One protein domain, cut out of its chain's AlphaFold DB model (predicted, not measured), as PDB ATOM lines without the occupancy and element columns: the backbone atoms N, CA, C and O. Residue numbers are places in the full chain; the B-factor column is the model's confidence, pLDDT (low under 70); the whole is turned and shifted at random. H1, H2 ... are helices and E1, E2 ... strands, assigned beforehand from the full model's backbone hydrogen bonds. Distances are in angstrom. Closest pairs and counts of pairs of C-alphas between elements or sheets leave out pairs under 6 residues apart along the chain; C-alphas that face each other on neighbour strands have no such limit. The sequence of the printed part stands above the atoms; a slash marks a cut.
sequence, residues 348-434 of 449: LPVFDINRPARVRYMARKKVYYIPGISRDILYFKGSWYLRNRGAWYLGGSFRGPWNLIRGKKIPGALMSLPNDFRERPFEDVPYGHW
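Overview. This is residues 348 to 434 of the 449 residues of an uncharacterized protein of bacterium BMS3Abin14 (UniProt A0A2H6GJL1). One strongly twisted sheet of seven strands makes the core, its strands fanning round like propeller blades from E6 at one edge to E7 at the other, with E3 in the middle. Residues 348 to 357 run past one side of this sheet from near E6 to E1, and residues 406 to 426, with the short helix H1 among them, run back past the opposite side from E6 to E7. The printed part has 87 residues, with named elements in the order E1 E2 E3 E4 E5 E6 H1 E7; the sheet's order is E6 E5 E4 E3 E2 E1 E7, all antiparallel. The class is mostly strand, though under half of the residues are in named elements. The whole is compact and rounded, with a radius of gyration of the C-alphas of 12.0 A and spans of 29 by 28 by 22 A.

Along the chain. Find C-alpha 358 at (430.436, 432.700, 406.990); from there E1, residues 358 to 362, runs 13.3 A. Next come E2, residues 367 to 369, 6.7 A, and E3, residues 376 to 380, 12.3 A. E4, residues 383 to 388, is the longest strand, 16.0 A from C-alpha 383 at (426.502, 418.593, 398.029) to C-alpha 388. E5, residues 391 to 395, spans 13.3 A and E6, residues 402 to 405, 9.2 A. H1, residues 412 to 415, spans 4.9 A. E7, residues 427 to 430, spans 10.0 A and ends at C-alpha 430, (426.188, 432.564, 408.104).

Arrangement. Begin at E3 and E4, a hairpin at 156 degrees, where N 378 and O 385 are 2.8 A apart, within hydrogen-bond range. On the other side of E3 lies E2, also its hairpin partner, with N 379 and O 368 at 2.8 A. E2 and E1 form a hairpin with N 360 and O 369 at 2.9 A. The edge strand E7 is antiparallel to E1 at 139 degrees, with N 361 and O 427 at 2.8 A. Toward the other edge, E4 and E5 are a hairpin with N 393 and O 386 at 2.8 A, and E5 and E6 are a hairpin with N 403 and O 394 at 2.8 A. E1 to E6 make a meander, each strand the antiparallel neighbour of the one before. E6 and E7 are apart. H1 only grazes the sheet with residues 413 to 415; its closest C-alphas to E2 are Leu 414 and Val 367, 7.8 A apart. H1 is too short for an O i to N i+4 pair; its one O i to N i+3 pair is within range.

Size, cuts and confidence. The C-alphas farthest apart are those of Ala 357 and Gly 407, 32.1 A. The printed part has no cut. Look between H1 and E7 for the one long link, 11 residues. The mean pLDDT of the printed part is 78.0, and it is under 70 at residues 348 to 355, 357, 371 to 375, 389 to 390 and 418 to 425 of this model.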
ATOM      1  N   LEU A 348     441.008 413.048 396.432       66.00
ATOM      2  CA  LEU A 348     441.836 413.937 397.249       66.00
ATOM      3  C   LEU A 348     441.513 413.720 398.730       66.00
ATOM      4  O   LEU A 348     440.350 413.469 399.069       66.00
ATOM      5  N   PRO A 349     442.526 413.836 399.608       62.47
ATOM      6  CA  PRO A 349     442.353 413.594 401.031       62.47
ATOM      7  C   PRO A 349     441.449 414.646 401.670       62.47
ATOM      8  O   PRO A 349     441.203 415.720 401.108       62.47
ATOM      9  N   VAL A 350     441.014 414.343 402.891       59.47
ATOM     10  CA  VAL A 350     440.372 415.321 403.765       59.47
ATOM     11  C   VAL A 350     441.332 416.490 403.982       59.47
ATOM     12  O   VAL A 350     442.504 416.319 404.317       59.47
ATOM     13  N   PHE A 351     440.846 417.701 403.746       63.31
ATOM     14  CA  PHE A 351     441.586 418.915 404.016       63.31
ATOM     15  C   PHE A 351     441.359 419.351 405.456       63.31
ATOM     16  O   PHE A 351     440.221 419.486 405.908       63.31
ATOM     17  N   ASP A 352     442.457 419.664 406.132       56.41
ATOM     18  CA  ASP A 352     442.440 420.310 407.435       56.41
ATOM     19  C   ASP A 352     442.034 421.787 407.280       56.41
ATOM     20  O   ASP A 352     442.848 422.675 407.007       56.41
ATOM     21  N   ILE A 353     440.720 422.018 407.293       61.47
ATOM     22  CA  ILE A 353     440.082 423.327 407.148       61.47
ATOM     23  C   ILE A 353     439.126 423.505 408.324       61.47
ATOM     24  O   ILE A 353     438.231 422.686 408.547       61.47
ATOM     25  N   ASN A 354     439.271 424.597 409.069       62.28
ATOM     26  CA  ASN A 354     438.325 424.939 410.131       62.28
ATOM     27  C   ASN A 354     436.951 425.270 409.546       62.28
ATOM     28  O   ASN A 354     436.856 425.839 408.457       62.28
ATOM     29  N   ARG A 355     435.887 424.932 410.283       69.56
ATOM     30  CA  ARG A 355     434.522 425.320 409.913       69.56
ATOM     31  C   ARG A 355     434.478 426.842 409.730       69.56
ATOM     32  O   ARG A 355     434.828 427.560 410.666       69.56
ATOM     33  N   PRO A 356     434.107 427.351 408.545       70.38
ATOM     34  CA  PRO A 356     434.040 428.788 408.344       70.38
ATOM     35  C   PRO A 356     432.830 429.347 409.100       70.38
ATOM     36  O   PRO A 356     431.796 428.691 409.188       70.38
ATOM     37  N   ALA A 357     432.949 430.564 409.632       65.88
ATOM     38  CA  ALA A 357     431.829 431.246 410.285       65.88
ATOM     39  C   ALA A 357     430.790 431.748 409.266       65.88
ATOM     40  O   ALA A 357     429.590 431.762 409.536       65.88
ATOM     41  N   ARG A 358     431.253 432.139 408.071       75.56
ATOM     42  CA  ARG A 358     430.436 432.700 406.990       75.56
ATOM     43  C   ARG A 358     430.791 432.079 405.645       75.56
ATOM     44  O   ARG A 358     431.917 431.622 405.437       75.56
ATOM     45  N   VAL A 359     429.836 432.097 404.727       83.06
ATOM     46  CA  VAL A 359     430.004 431.744 403.315       83.06
ATOM     47  C   VAL A 359     429.461 432.870 402.446       83.06
ATOM     48  O   VAL A 359     428.686 433.697 402.916       83.06
ATOM     49  N   ARG A 360     429.827 432.885 401.168       81.75
ATOM     50  CA  ARG A 360     429.249 433.817 400.199       81.75
ATOM     51  C   ARG A 360     428.198 433.149 399.344       81.75
ATOM     52  O   ARG A 360     428.454 432.064 398.818       81.75
ATOM     53  N   TYR A 361     427.061 433.812 399.184       86.62
ATOM     54  CA  TYR A 361     425.904 433.316 398.463       86.62
ATOM     55  C   TYR A 361     425.751 433.978 397.088       86.62
ATOM     56  O   TYR A 361     425.614 435.189 396.942       86.62
ATOM     57  N   MET A 362     425.762 433.147 396.047       85.69
ATOM     58  CA  MET A 362     425.532 433.539 394.661       85.69
ATOM     59  C   MET A 362     424.062 433.316 394.302       85.69
ATOM     60  O   MET A 362     423.728 432.305 393.676       85.69
ATOM     61  N   ALA A 363     423.191 434.260 394.672       75.56
ATOM     62  CA  ALA A 363     421.732 434.132 394.571       75.56
ATOM     63  C   ALA A 363     421.236 433.610 393.209       75.56
ATOM     64  O   ALA A 363     420.541 432.598 393.147       75.56
ATOM     65  N   ARG A 364     421.697 434.204 392.096       76.56
ATOM     66  CA  ARG A 364     421.293 433.801 390.729       76.56
ATOM     67  C   ARG A 364     421.597 432.341 390.384       76.56
ATOM     68  O   ARG A 364     420.952 431.768 389.515       76.56
ATOM     69  N   LYS A 365     422.624 431.753 390.997       81.50
ATOM     70  CA  LYS A 365     423.039 430.364 390.747       81.50
ATOM     71  C   LYS A 365     422.683 429.440 391.912       81.50
ATOM     72  O   LYS A 365     422.876 428.238 391.775       81.50
ATOM     73  N   LYS A 366     422.174 429.979 393.029       87.69
ATOM     74  CA  LYS A 366     421.950 429.284 394.305       87.69
ATOM     75  C   LYS A 366     423.190 428.505 394.784       87.69
ATOM     76  O   LYS A 366     423.083 427.392 395.290       87.69
ATOM     77  N   VAL A 367     424.381 429.071 394.571       89.81
ATOM     78  CA  VAL A 367     425.665 428.450 394.943       89.81
ATOM     79  C   VAL A 367     426.259 429.197 396.124       89.81
ATOM     80  O   VAL A 367     426.337 430.421 396.101       89.81
ATOM     81  N   TYR A 368     426.744 428.466 397.118       89.94
ATOM     82  CA  TYR A 368     427.524 429.027 398.215       89.94
ATOM     83  C   TYR A 368     428.998 428.701 398.004       89.94
ATOM     84  O   TYR A 368     429.323 427.654 397.448       89.94
ATOM     85  N   TYR A 369     429.912 429.550 398.459       87.88
ATOM     86  CA  TYR A 369     431.333 429.206 398.494       87.88
ATOM     87  C   TYR A 369     432.008 429.727 399.752       87.88
ATOM     88  O   TYR A 369     431.555 430.696 400.361       87.88
ATOM     89  N   ILE A 370     433.106 429.083 400.140       74.81
ATOM     90  CA  ILE A 370     433.872 429.482 401.323       74.81
ATOM     91  C   ILE A 370     434.859 430.595 400.929       74.81
ATOM     92  O   ILE A 370     435.788 430.336 400.153       74.81
ATOM     93  N   PRO A 371     434.688 431.838 401.421       65.38
ATOM     94  CA  PRO A 371     435.614 432.924 401.132       65.38
ATOM     95  C   PRO A 371     436.923 432.754 401.914       65.38
ATOM     96  O   PRO A 371     437.003 432.012 402.891       65.38
ATOM     97  N   GLY A 372     437.979 433.447 401.482       54.81
ATOM     98  CA  GLY A 372     439.243 433.507 402.231       54.81
ATOM     99  C   GLY A 372     440.073 432.216 402.244       54.81
ATOM    100  O   GLY A 372     441.125 432.191 402.876       54.81
ATOM    101  N   ILE A 373     439.649 431.165 401.533       57.44
ATOM    102  CA  ILE A 373     440.442 429.945 401.336       57.44
ATOM    103  C   ILE A 373     440.833 429.776 399.868       57.44
ATOM    104  O   ILE A 373     440.088 430.119 398.951       57.44
ATOM    105  N   SER A 374     442.011 429.217 399.618       54.53
ATOM    106  CA  SER A 374     442.624 429.046 398.291       54.53
ATOM    107  C   SER A 374     442.006 427.947 397.415       54.53
ATOM    108  O   SER A 374     442.557 427.569 396.384       54.53
ATOM    109  N   ARG A 375     440.843 427.421 397.812       69.31
ATOM    110  CA  ARG A 375     440.142 426.325 397.134       69.31
ATOM    111  C   ARG A 375     438.744 426.749 396.735       69.31
ATOM    112  O   ARG A 375     438.074 427.426 397.511       69.31
ATOM    113  N   ASP A 376     438.324 426.395 395.526       80.50
ATOM    114  CA  ASP A 376     436.962 426.634 395.040       80.50
ATOM    115  C   ASP A 376     436.045 425.565 395.637       80.50
ATOM    116  O   ASP A 376     435.611 424.646 394.944       80.50
ATOM    117  N   ILE A 377     435.843 425.646 396.955       86.00
ATOM    118  CA  ILE A 377     434.913 424.786 397.681       86.00
ATOM    119  C   ILE A 377     433.553 425.464 397.654       86.00
ATOM    120  O   ILE A 377     433.364 426.556 398.195       86.00
ATOM    121  N   LEU A 378     432.637 424.800 396.969       91.06
ATOM    122  CA  LEU A 378     431.321 425.274 396.598       91.06
ATOM    123  C   LEU A 378     430.291 424.342 397.227       91.06
ATOM    124  O   LEU A 378     430.477 423.129 397.221       91.06
ATOM    125  N   TYR A 379     429.203 424.888 397.743       91.81
ATOM    126  CA  TYR A 379     428.048 424.113 398.171       91.81
ATOM    127  C   TYR A 379     426.878 424.410 397.241       91.81
ATOM    128  O   TYR A 379     426.554 425.571 396.972       91.81
ATOM    129  N   PHE A 380     426.265 423.352 396.724       92.56
ATOM    130  CA  PHE A 380     425.149 423.447 395.795       92.56
ATOM    131  C   PHE A 380     424.238 422.231 395.959       92.56
ATOM    132  O   PHE A 380     424.709 421.097 395.881       92.56
ATOM    133  N   LYS A 381     422.937 422.470 396.177       87.38
ATOM    134  CA  LYS A 381     421.894 421.431 396.293       87.38
ATOM    135  C   LYS A 381     422.309 420.222 397.157       87.38
ATOM    136  O   LYS A 381     422.359 419.099 396.672       87.38
ATOM    137  N   GLY A 382     422.666 420.451 398.421       87.50
ATOM    138  CA  GLY A 382     422.973 419.356 399.355       87.50
ATOM    139  C   GLY A 382     424.405 418.824 399.299       87.50
ATOM    140  O   GLY A 382     424.810 418.086 400.188       87.50
ATOM    141  N   SER A 383     425.192 419.198 398.289       92.19
ATOM    142  CA  SER A 383     426.502 418.593 398.029       92.19
ATOM    143  C   SER A 383     427.638 419.608 398.034       92.19
ATOM    144  O   SER A 383     427.475 420.755 397.603       92.19
ATOM    145  N   TRP A 384     428.818 419.160 398.475       92.69
ATOM    146  CA  TRP A 384     430.049 419.935 398.388       92.69
ATOM    147  C   TRP A 384     430.821 419.586 397.124       92.69
ATOM    148  O   TRP A 384     431.052 418.422 396.808       92.69
ATOM    149  N   TYR A 385     431.277 420.618 396.431       93.38
ATOM    150  CA  TYR A 385     432.045 420.520 395.206       93.38
ATOM    151  C   TYR A 385     433.369 421.241 395.376       93.38
ATOM    152  O   TYR A 385     433.420 422.358 395.884       93.38
ATOM    153  N   LEU A 386     434.441 420.628 394.903       86.31
ATOM    154  CA  LEU A 386     435.751 421.249 394.827       86.31
ATOM    155  C   LEU A 386     436.144 421.374 393.362       86.31
ATOM    156  O   LEU A 386     436.309 420.369 392.668       86.31
ATOM    157  N   ARG A 387     436.386 422.603 392.910       83.00
ATOM    158  CA  ARG A 387     437.097 422.829 391.652       83.00
ATOM    159  C   ARG A 387     438.594 422.914 391.946       83.00
ATOM    160  O   ARG A 387     439.073 423.832 392.608       83.00
ATOM    161  N   ASN A 388     439.350 421.933 391.463       73.19
ATOM    162  CA  ASN A 388     440.797 421.862 391.640       73.19
ATOM    163  C   ASN A 388     441.469 421.619 390.287       73.19
ATOM    164  O   ASN A 388     441.228 420.604 389.640       73.19
ATOM    165  N   ARG A 389     442.318 422.556 389.839       65.00
ATOM    166  CA  ARG A 389     443.058 422.463 388.559       65.00
ATOM    167  C   ARG A 389     442.152 422.212 387.333       65.00
ATOM    168  O   ARG A 389     442.556 421.542 386.390       65.00
ATOM    169  N   GLY A 390     440.922 422.738 387.351       68.94
ATOM    170  CA  GLY A 390     439.922 422.550 386.287       68.94
ATOM    171  C   GLY A 390     439.161 421.218 386.341       68.94
ATOM    172  O   GLY A 390     438.179 421.065 385.618       68.94
ATOM    173  N   ALA A 391     439.567 420.293 387.211       78.94
ATOM    174  CA  ALA A 391     438.804 419.102 387.547       78.94
ATOM    175  C   ALA A 391     437.798 419.408 388.663       78.94
ATOM    176  O   ALA A 391     438.013 420.300 389.491       78.94
ATOM    177  N   TRP A 392     436.704 418.656 388.670       87.19
ATOM    178  CA  TRP A 392     435.642 418.775 389.655       87.19
ATOM    179  C   TRP A 392     435.637 417.554 390.549       87.19
ATOM    180  O   TRP A 392     435.736 416.433 390.064       87.19
ATOM    181  N   TYR A 393     435.492 417.779 391.843       90.50
ATOM    182  CA  TYR A 393     435.371 416.723 392.828       90.50
ATOM    183  C   TYR A 393     434.099 416.922 393.644       90.50
ATOM    184  O   TYR A 393     433.709 418.060 393.895       90.50
ATOM    185  N   LEU A 394     433.486 415.825 394.061       91.88
ATOM    186  CA  LEU A 394     432.339 415.768 394.957       91.88
ATOM    187  C   LEU A 394     432.809 415.310 396.338       91.88
ATOM    188  O   LEU A 394     433.596 414.371 396.431       91.88
ATOM    189  N   GLY A 395     432.336 415.954 397.396       86.75
ATOM    190  CA  GLY A 395     432.623 415.566 398.771       86.75
ATOM    191  C   GLY A 395     431.369 415.581 399.636       86.75
ATOM    192  O   GLY A 395     430.436 416.345 399.385       86.75
ATOM    193  N   GLY A 396     431.360 414.746 400.678       81.62
ATOM    194  CA  GLY A 396     430.297 414.743 401.693       81.62
ATOM    195  C   GLY A 396     430.384 415.928 402.661       81.62
ATOM    196  O   GLY A 396     429.412 416.282 403.320       81.62
ATOM    197  N   SER A 397     431.539 416.594 402.724       84.62
ATOM    198  CA  SER A 397     431.760 417.780 403.551       84.62
ATOM    199  C   SER A 397     432.665 418.784 402.838       84.62
ATOM    200  O   SER A 397     433.380 418.438 401.898       84.62
ATOM    201  N   PHE A 398     432.728 420.016 403.347       80.06
ATOM    202  CA  PHE A 398     433.698 421.014 402.883       80.06
ATOM    203  C   PHE A 398     435.159 420.639 403.176       80.06
ATOM    204  O   PHE A 398     436.071 421.315 402.700       80.06
ATOM    205  N   ARG A 399     435.401 419.595 403.976       75.69
ATOM    206  CA  ARG A 399     436.736 419.033 404.201       75.69
ATOM    207  C   ARG A 399     437.043 417.909 403.211       75.69
ATOM    208  O   ARG A 399     438.211 417.681 402.928       75.69
ATOM    209  N   GLY A 400     436.035 417.264 402.628       80.12
ATOM    210  CA  GLY A 400     436.173 416.045 401.830       80.12
ATOM    211  C   GLY A 400     435.694 414.799 402.595       80.12
ATOM    212  O   GLY A 400     434.868 414.953 403.501       80.12
ATOM    213  N   PRO A 401     436.186 413.590 402.255       78.25
ATOM    214  CA  PRO A 401     437.091 413.289 401.136       78.25
ATOM    215  C   PRO A 401     436.468 413.662 399.784       78.25
ATOM    216  O   PRO A 401     435.257 413.852 399.678       78.25
ATOM    217  N   TRP A 402     437.305 413.835 398.761       81.81
ATOM    218  CA  TRP A 402     436.886 414.403 397.479       81.81
ATOM    219  C   TRP A 402     437.039 413.395 396.350       81.81
ATOM    220  O   TRP A 402     438.159 413.022 396.013       81.81
ATOM    221  N   ASN A 403     435.934 413.030 395.712       85.56
ATOM    222  CA  ASN A 403     435.877 412.060 394.623       85.56
ATOM    223  C   ASN A 403     435.750 412.763 393.275       85.56
ATOM    224  O   ASN A 403     434.885 413.617 393.095       85.56
ATOM    225  N   LEU A 404     436.604 412.419 392.316       86.19
ATOM    226  CA  LEU A 404     436.614 413.035 390.993       86.19
ATOM    227  C   LEU A 404     435.298 412.772 390.247       86.19
ATOM    228  O   LEU A 404     434.906 411.629 390.019       86.19
ATOM    229  N   ILE A 405     434.652 413.840 389.787       87.69
ATOM    230  CA  ILE A 405     433.434 413.797 388.975       87.69
ATOM    231  C   ILE A 405     433.683 414.413 387.595       87.69
ATOM    232  O   ILE A 405     434.534 415.286 387.410       87.69
ATOM    233  N   ARG A 406     432.954 413.929 386.585       85.94
ATOM    234  CA  ARG A 406     433.114 414.339 385.182       85.94
ATOM    235  C   ARG A 406     431.764 414.430 384.473       85.94
ATOM    236  O   ARG A 406     430.795 413.788 384.879       85.94
ATOM    237  N   GLY A 407     431.730 415.191 383.379       82.19
ATOM    238  CA  GLY A 407     430.582 415.263 382.472       82.19
ATOM    239  C   GLY A 407     429.290 415.678 383.178       82.19
ATOM    240  O   GLY A 407     429.289 416.637 383.950       82.19
ATOM    241  N   LYS A 408     428.208 414.927 382.935       82.56
ATOM    242  CA  LYS A 408     426.855 415.197 383.455       82.56
ATOM    243  C   LYS A 408     426.761 415.223 384.990       82.56
ATOM    244  O   LYS A 408     425.812 415.785 385.519       82.56
ATOM    245  N   LYS A 409     427.749 414.672 385.710       84.75
ATOM    246  CA  LYS A 409     427.800 414.703 387.184       84.75
ATOM    247  C   LYS A 409     428.157 416.081 387.753       84.75
ATOM    248  O   LYS A 409     428.019 416.291 388.951       84.75
ATOM    249  N   ILE A 410     428.646 417.010 386.927       89.62
ATOM    250  CA  ILE A 410     428.969 418.373 387.355       89.62
ATOM    251  C   ILE A 410     427.751 419.262 387.065       89.62
ATOM    252  O   ILE A 410     427.389 419.420 385.896       89.62
ATOM    253  N   PRO A 411     427.133 419.887 388.080       91.25
ATOM    254  CA  PRO A 411     425.993 420.769 387.866       91.25
ATOM    255  C   PRO A 411     426.291 421.910 386.883       91.25
ATOM    256  O   PRO A 411     427.312 422.594 386.994       91.25
ATOM    257  N   GLY A 412     425.361 422.181 385.962       84.06
ATOM    258  CA  GLY A 412     425.506 423.250 384.963       84.06
ATOM    259  C   GLY A 412     425.712 424.636 385.585       84.06
ATOM    260  O   GLY A 412     426.518 425.427 385.092       84.06
ATOM    261  N   ALA A 413     425.074 424.899 386.733       86.75
ATOM    262  CA  ALA A 413     425.286 426.116 387.515       86.75
ATOM    263  C   ALA A 413     426.768 426.316 387.868       86.75
ATOM    264  O   ALA A 413     427.284 427.418 387.689       86.75
ATOM    265  N   LEU A 414     427.458 425.241 388.266       88.06
ATOM    266  CA  LEU A 414     428.874 425.244 388.623       88.06
ATOM    267  C   LEU A 414     429.792 425.324 387.398       88.06
ATOM    268  O   LEU A 414     430.780 426.054 387.424       88.06
ATOM    269  N   MET A 415     429.454 424.638 386.300       82.38
ATOM    270  CA  MET A 415     430.216 424.738 385.045       82.38
ATOM    271  C   MET A 415     430.192 426.146 384.441       82.38
ATOM    272  O   MET A 415     431.160 426.555 383.800       82.38
ATOM    273  N   SER A 416     429.086 426.866 384.631       80.31
ATOM    274  CA  SER A 416     428.901 428.233 384.137       80.31
ATOM    275  C   SER A 416     429.537 429.305 385.026       80.31
ATOM    276  O   SER A 416     429.432 430.490 384.707       80.31
ATOM    277  N   LEU A 417     430.160 428.920 386.149       77.12
ATOM    278  CA  LEU A 417     430.840 429.877 387.012       77.12
ATOM    279  C   LEU A 417     432.079 430.422 386.293       77.12
ATOM    280  O   LEU A 417     432.961 429.642 385.909       77.12
ATOM    281  N   PRO A 418     432.179 431.748 386.124       66.50
ATOM    282  CA  PRO A 418     433.349 432.340 385.504       66.50
ATOM    283  C   PRO A 418     434.554 432.172 386.444       66.50
ATOM    284  O   PRO A 418     434.394 432.034 387.654       66.50
ATOM    285  N   ASN A 419     435.779 432.130 385.911       60.62
ATOM    286  CA  ASN A 419     436.982 431.866 386.725       60.62
ATOM    287  C   ASN A 419     437.244 432.947 387.793       60.62
ATOM    288  O   ASN A 419     437.976 432.706 388.749       60.62
ATOM    289  N   ASP A 420     436.627 434.114 387.630       57.59
ATOM    290  CA  ASP A 420     436.674 435.280 388.503       57.59
ATOM    291  C   ASP A 420     435.468 435.361 389.455       57.59
ATOM    292  O   ASP A 420     435.277 436.395 390.083       57.59
ATOM    293  N   PHE A 421     434.636 434.315 389.598       68.75
ATOM    294  CA  PHE A 421     433.407 434.404 390.405       68.75
ATOM    295  C   PHE A 421     433.672 434.963 391.814       68.75
ATOM    296  O   PHE A 421     432.895 435.759 392.324       68.75
ATOM    297  N   ARG A 422     434.826 434.650 392.411       62.69
ATOM    298  CA  ARG A 422     435.248 435.162 393.726       62.69
ATOM    299  C   ARG A 422     435.371 436.688 393.828       62.69
ATOM    300  O   ARG A 422     435.428 437.202 394.944       62.69
ATOM    301  N   GLU A 423     435.496 437.372 392.696       53.00
ATOM    302  CA  GLU A 423     435.687 438.821 392.578       53.00
ATOM    303  C   GLU A 423     434.367 439.591 392.619       53.00
ATOM    304  O   GLU A 423     434.371 440.808 392.787       53.00
ATOM    305  N   ARG A 424     433.233 438.895 392.493       63.19
ATOM    306  CA  ARG A 424     431.920 439.532 392.510       63.19
ATOM    307  C   ARG A 424     431.466 439.793 393.951       63.19
ATOM    308  O   ARG A 424     431.713 438.953 394.825       63.19
ATOM    309  N   PRO A 425     430.806 440.937 394.213       58.06
ATOM    310  CA  PRO A 425     430.218 441.224 395.512       58.06
ATOM    311  C   PRO A 425     429.009 440.307 395.697       58.06
ATOM    312  O   PRO A 425     427.922 440.554 395.183       58.06
ATOM    313  N   PHE A 426     429.244 439.185 396.362       79.88
ATOM    314  CA  PHE A 426     428.205 438.250 396.756       79.88
ATOM    315  C   PHE A 426     427.869 438.452 398.224       79.88
ATOM    316  O   PHE A 426     428.727 438.855 399.008       79.88
ATOM    317  N   GLU A 427     426.628 438.147 398.570       81.94
ATOM    318  CA  GLU A 427     426.103 438.297 399.920       81.94
ATOM    319  C   GLU A 427     426.866 437.394 400.897       81.94
ATOM    320  O   GLU A 427     426.999 436.188 400.667       81.94
ATOM    321  N   ASP A 428     427.396 437.969 401.977       79.44
ATOM    322  CA  ASP A 428     428.040 437.212 403.050       79.44
ATOM    323  C   ASP A 428     426.956 436.717 404.016       79.44
ATOM    324  O   ASP A 428     426.361 437.512 404.738       79.44
ATOM    325  N   VAL A 429     426.752 435.403 404.110       83.31
ATOM    326  CA  VAL A 429     425.730 434.776 404.967       83.31
ATOM    327  C   VAL A 429     426.362 433.825 405.995       83.31
ATOM    328  O   VAL A 429     427.472 433.324 405.773       83.31
ATOM    329  N   PRO A 430     425.699 433.541 407.133       83.50
ATOM    330  CA  PRO A 430     426.188 432.564 408.104       83.50
ATOM    331  C   PRO A 430     426.418 431.179 407.485       83.50
ATOM    332  O   PRO A 430     425.671 430.718 406.616       83.50
ATOM    333  N   TYR A 431     427.452 430.474 407.942       81.06
ATOM    334  CA  TYR A 431     427.657 429.085 407.537       81.06
ATOM    335  C   TYR A 431     426.476 428.216 407.984       81.06
ATOM    336  O   TYR A 431     426.129 428.188 409.163       81.06
ATOM    337  N   GLY A 432     425.903 427.450 407.055       81.19
ATOM    338  CA  GLY A 432     424.707 426.647 407.304       81.19
ATOM    339  C   GLY A 432     423.402 427.322 406.888       81.19
ATOM    340  O   GLY A 432     422.374 426.667 406.962       81.19
ATOM    341  N   HIS A 433     423.436 428.558 406.369       85.44
ATOM    342  CA  HIS A 433     422.253 429.274 405.867       85.44
ATOM    343  C   HIS A 433     421.390 428.441 404.899       85.44
ATOM    344  O   HIS A 433     420.170 428.541 404.880       85.44
ATOM    345  N   TRP A 434     422.007 427.566 404.106       83.44
ATOM    346  CA  TRP A 434     421.307 426.668 403.183       83.44
ATOM    347  C   TRP A 434     420.455 425.575 403.854       83.44
ATOM    348  O   TRP A 434     419.750 424.861 403.148       83.44
TER     349      TRP A 434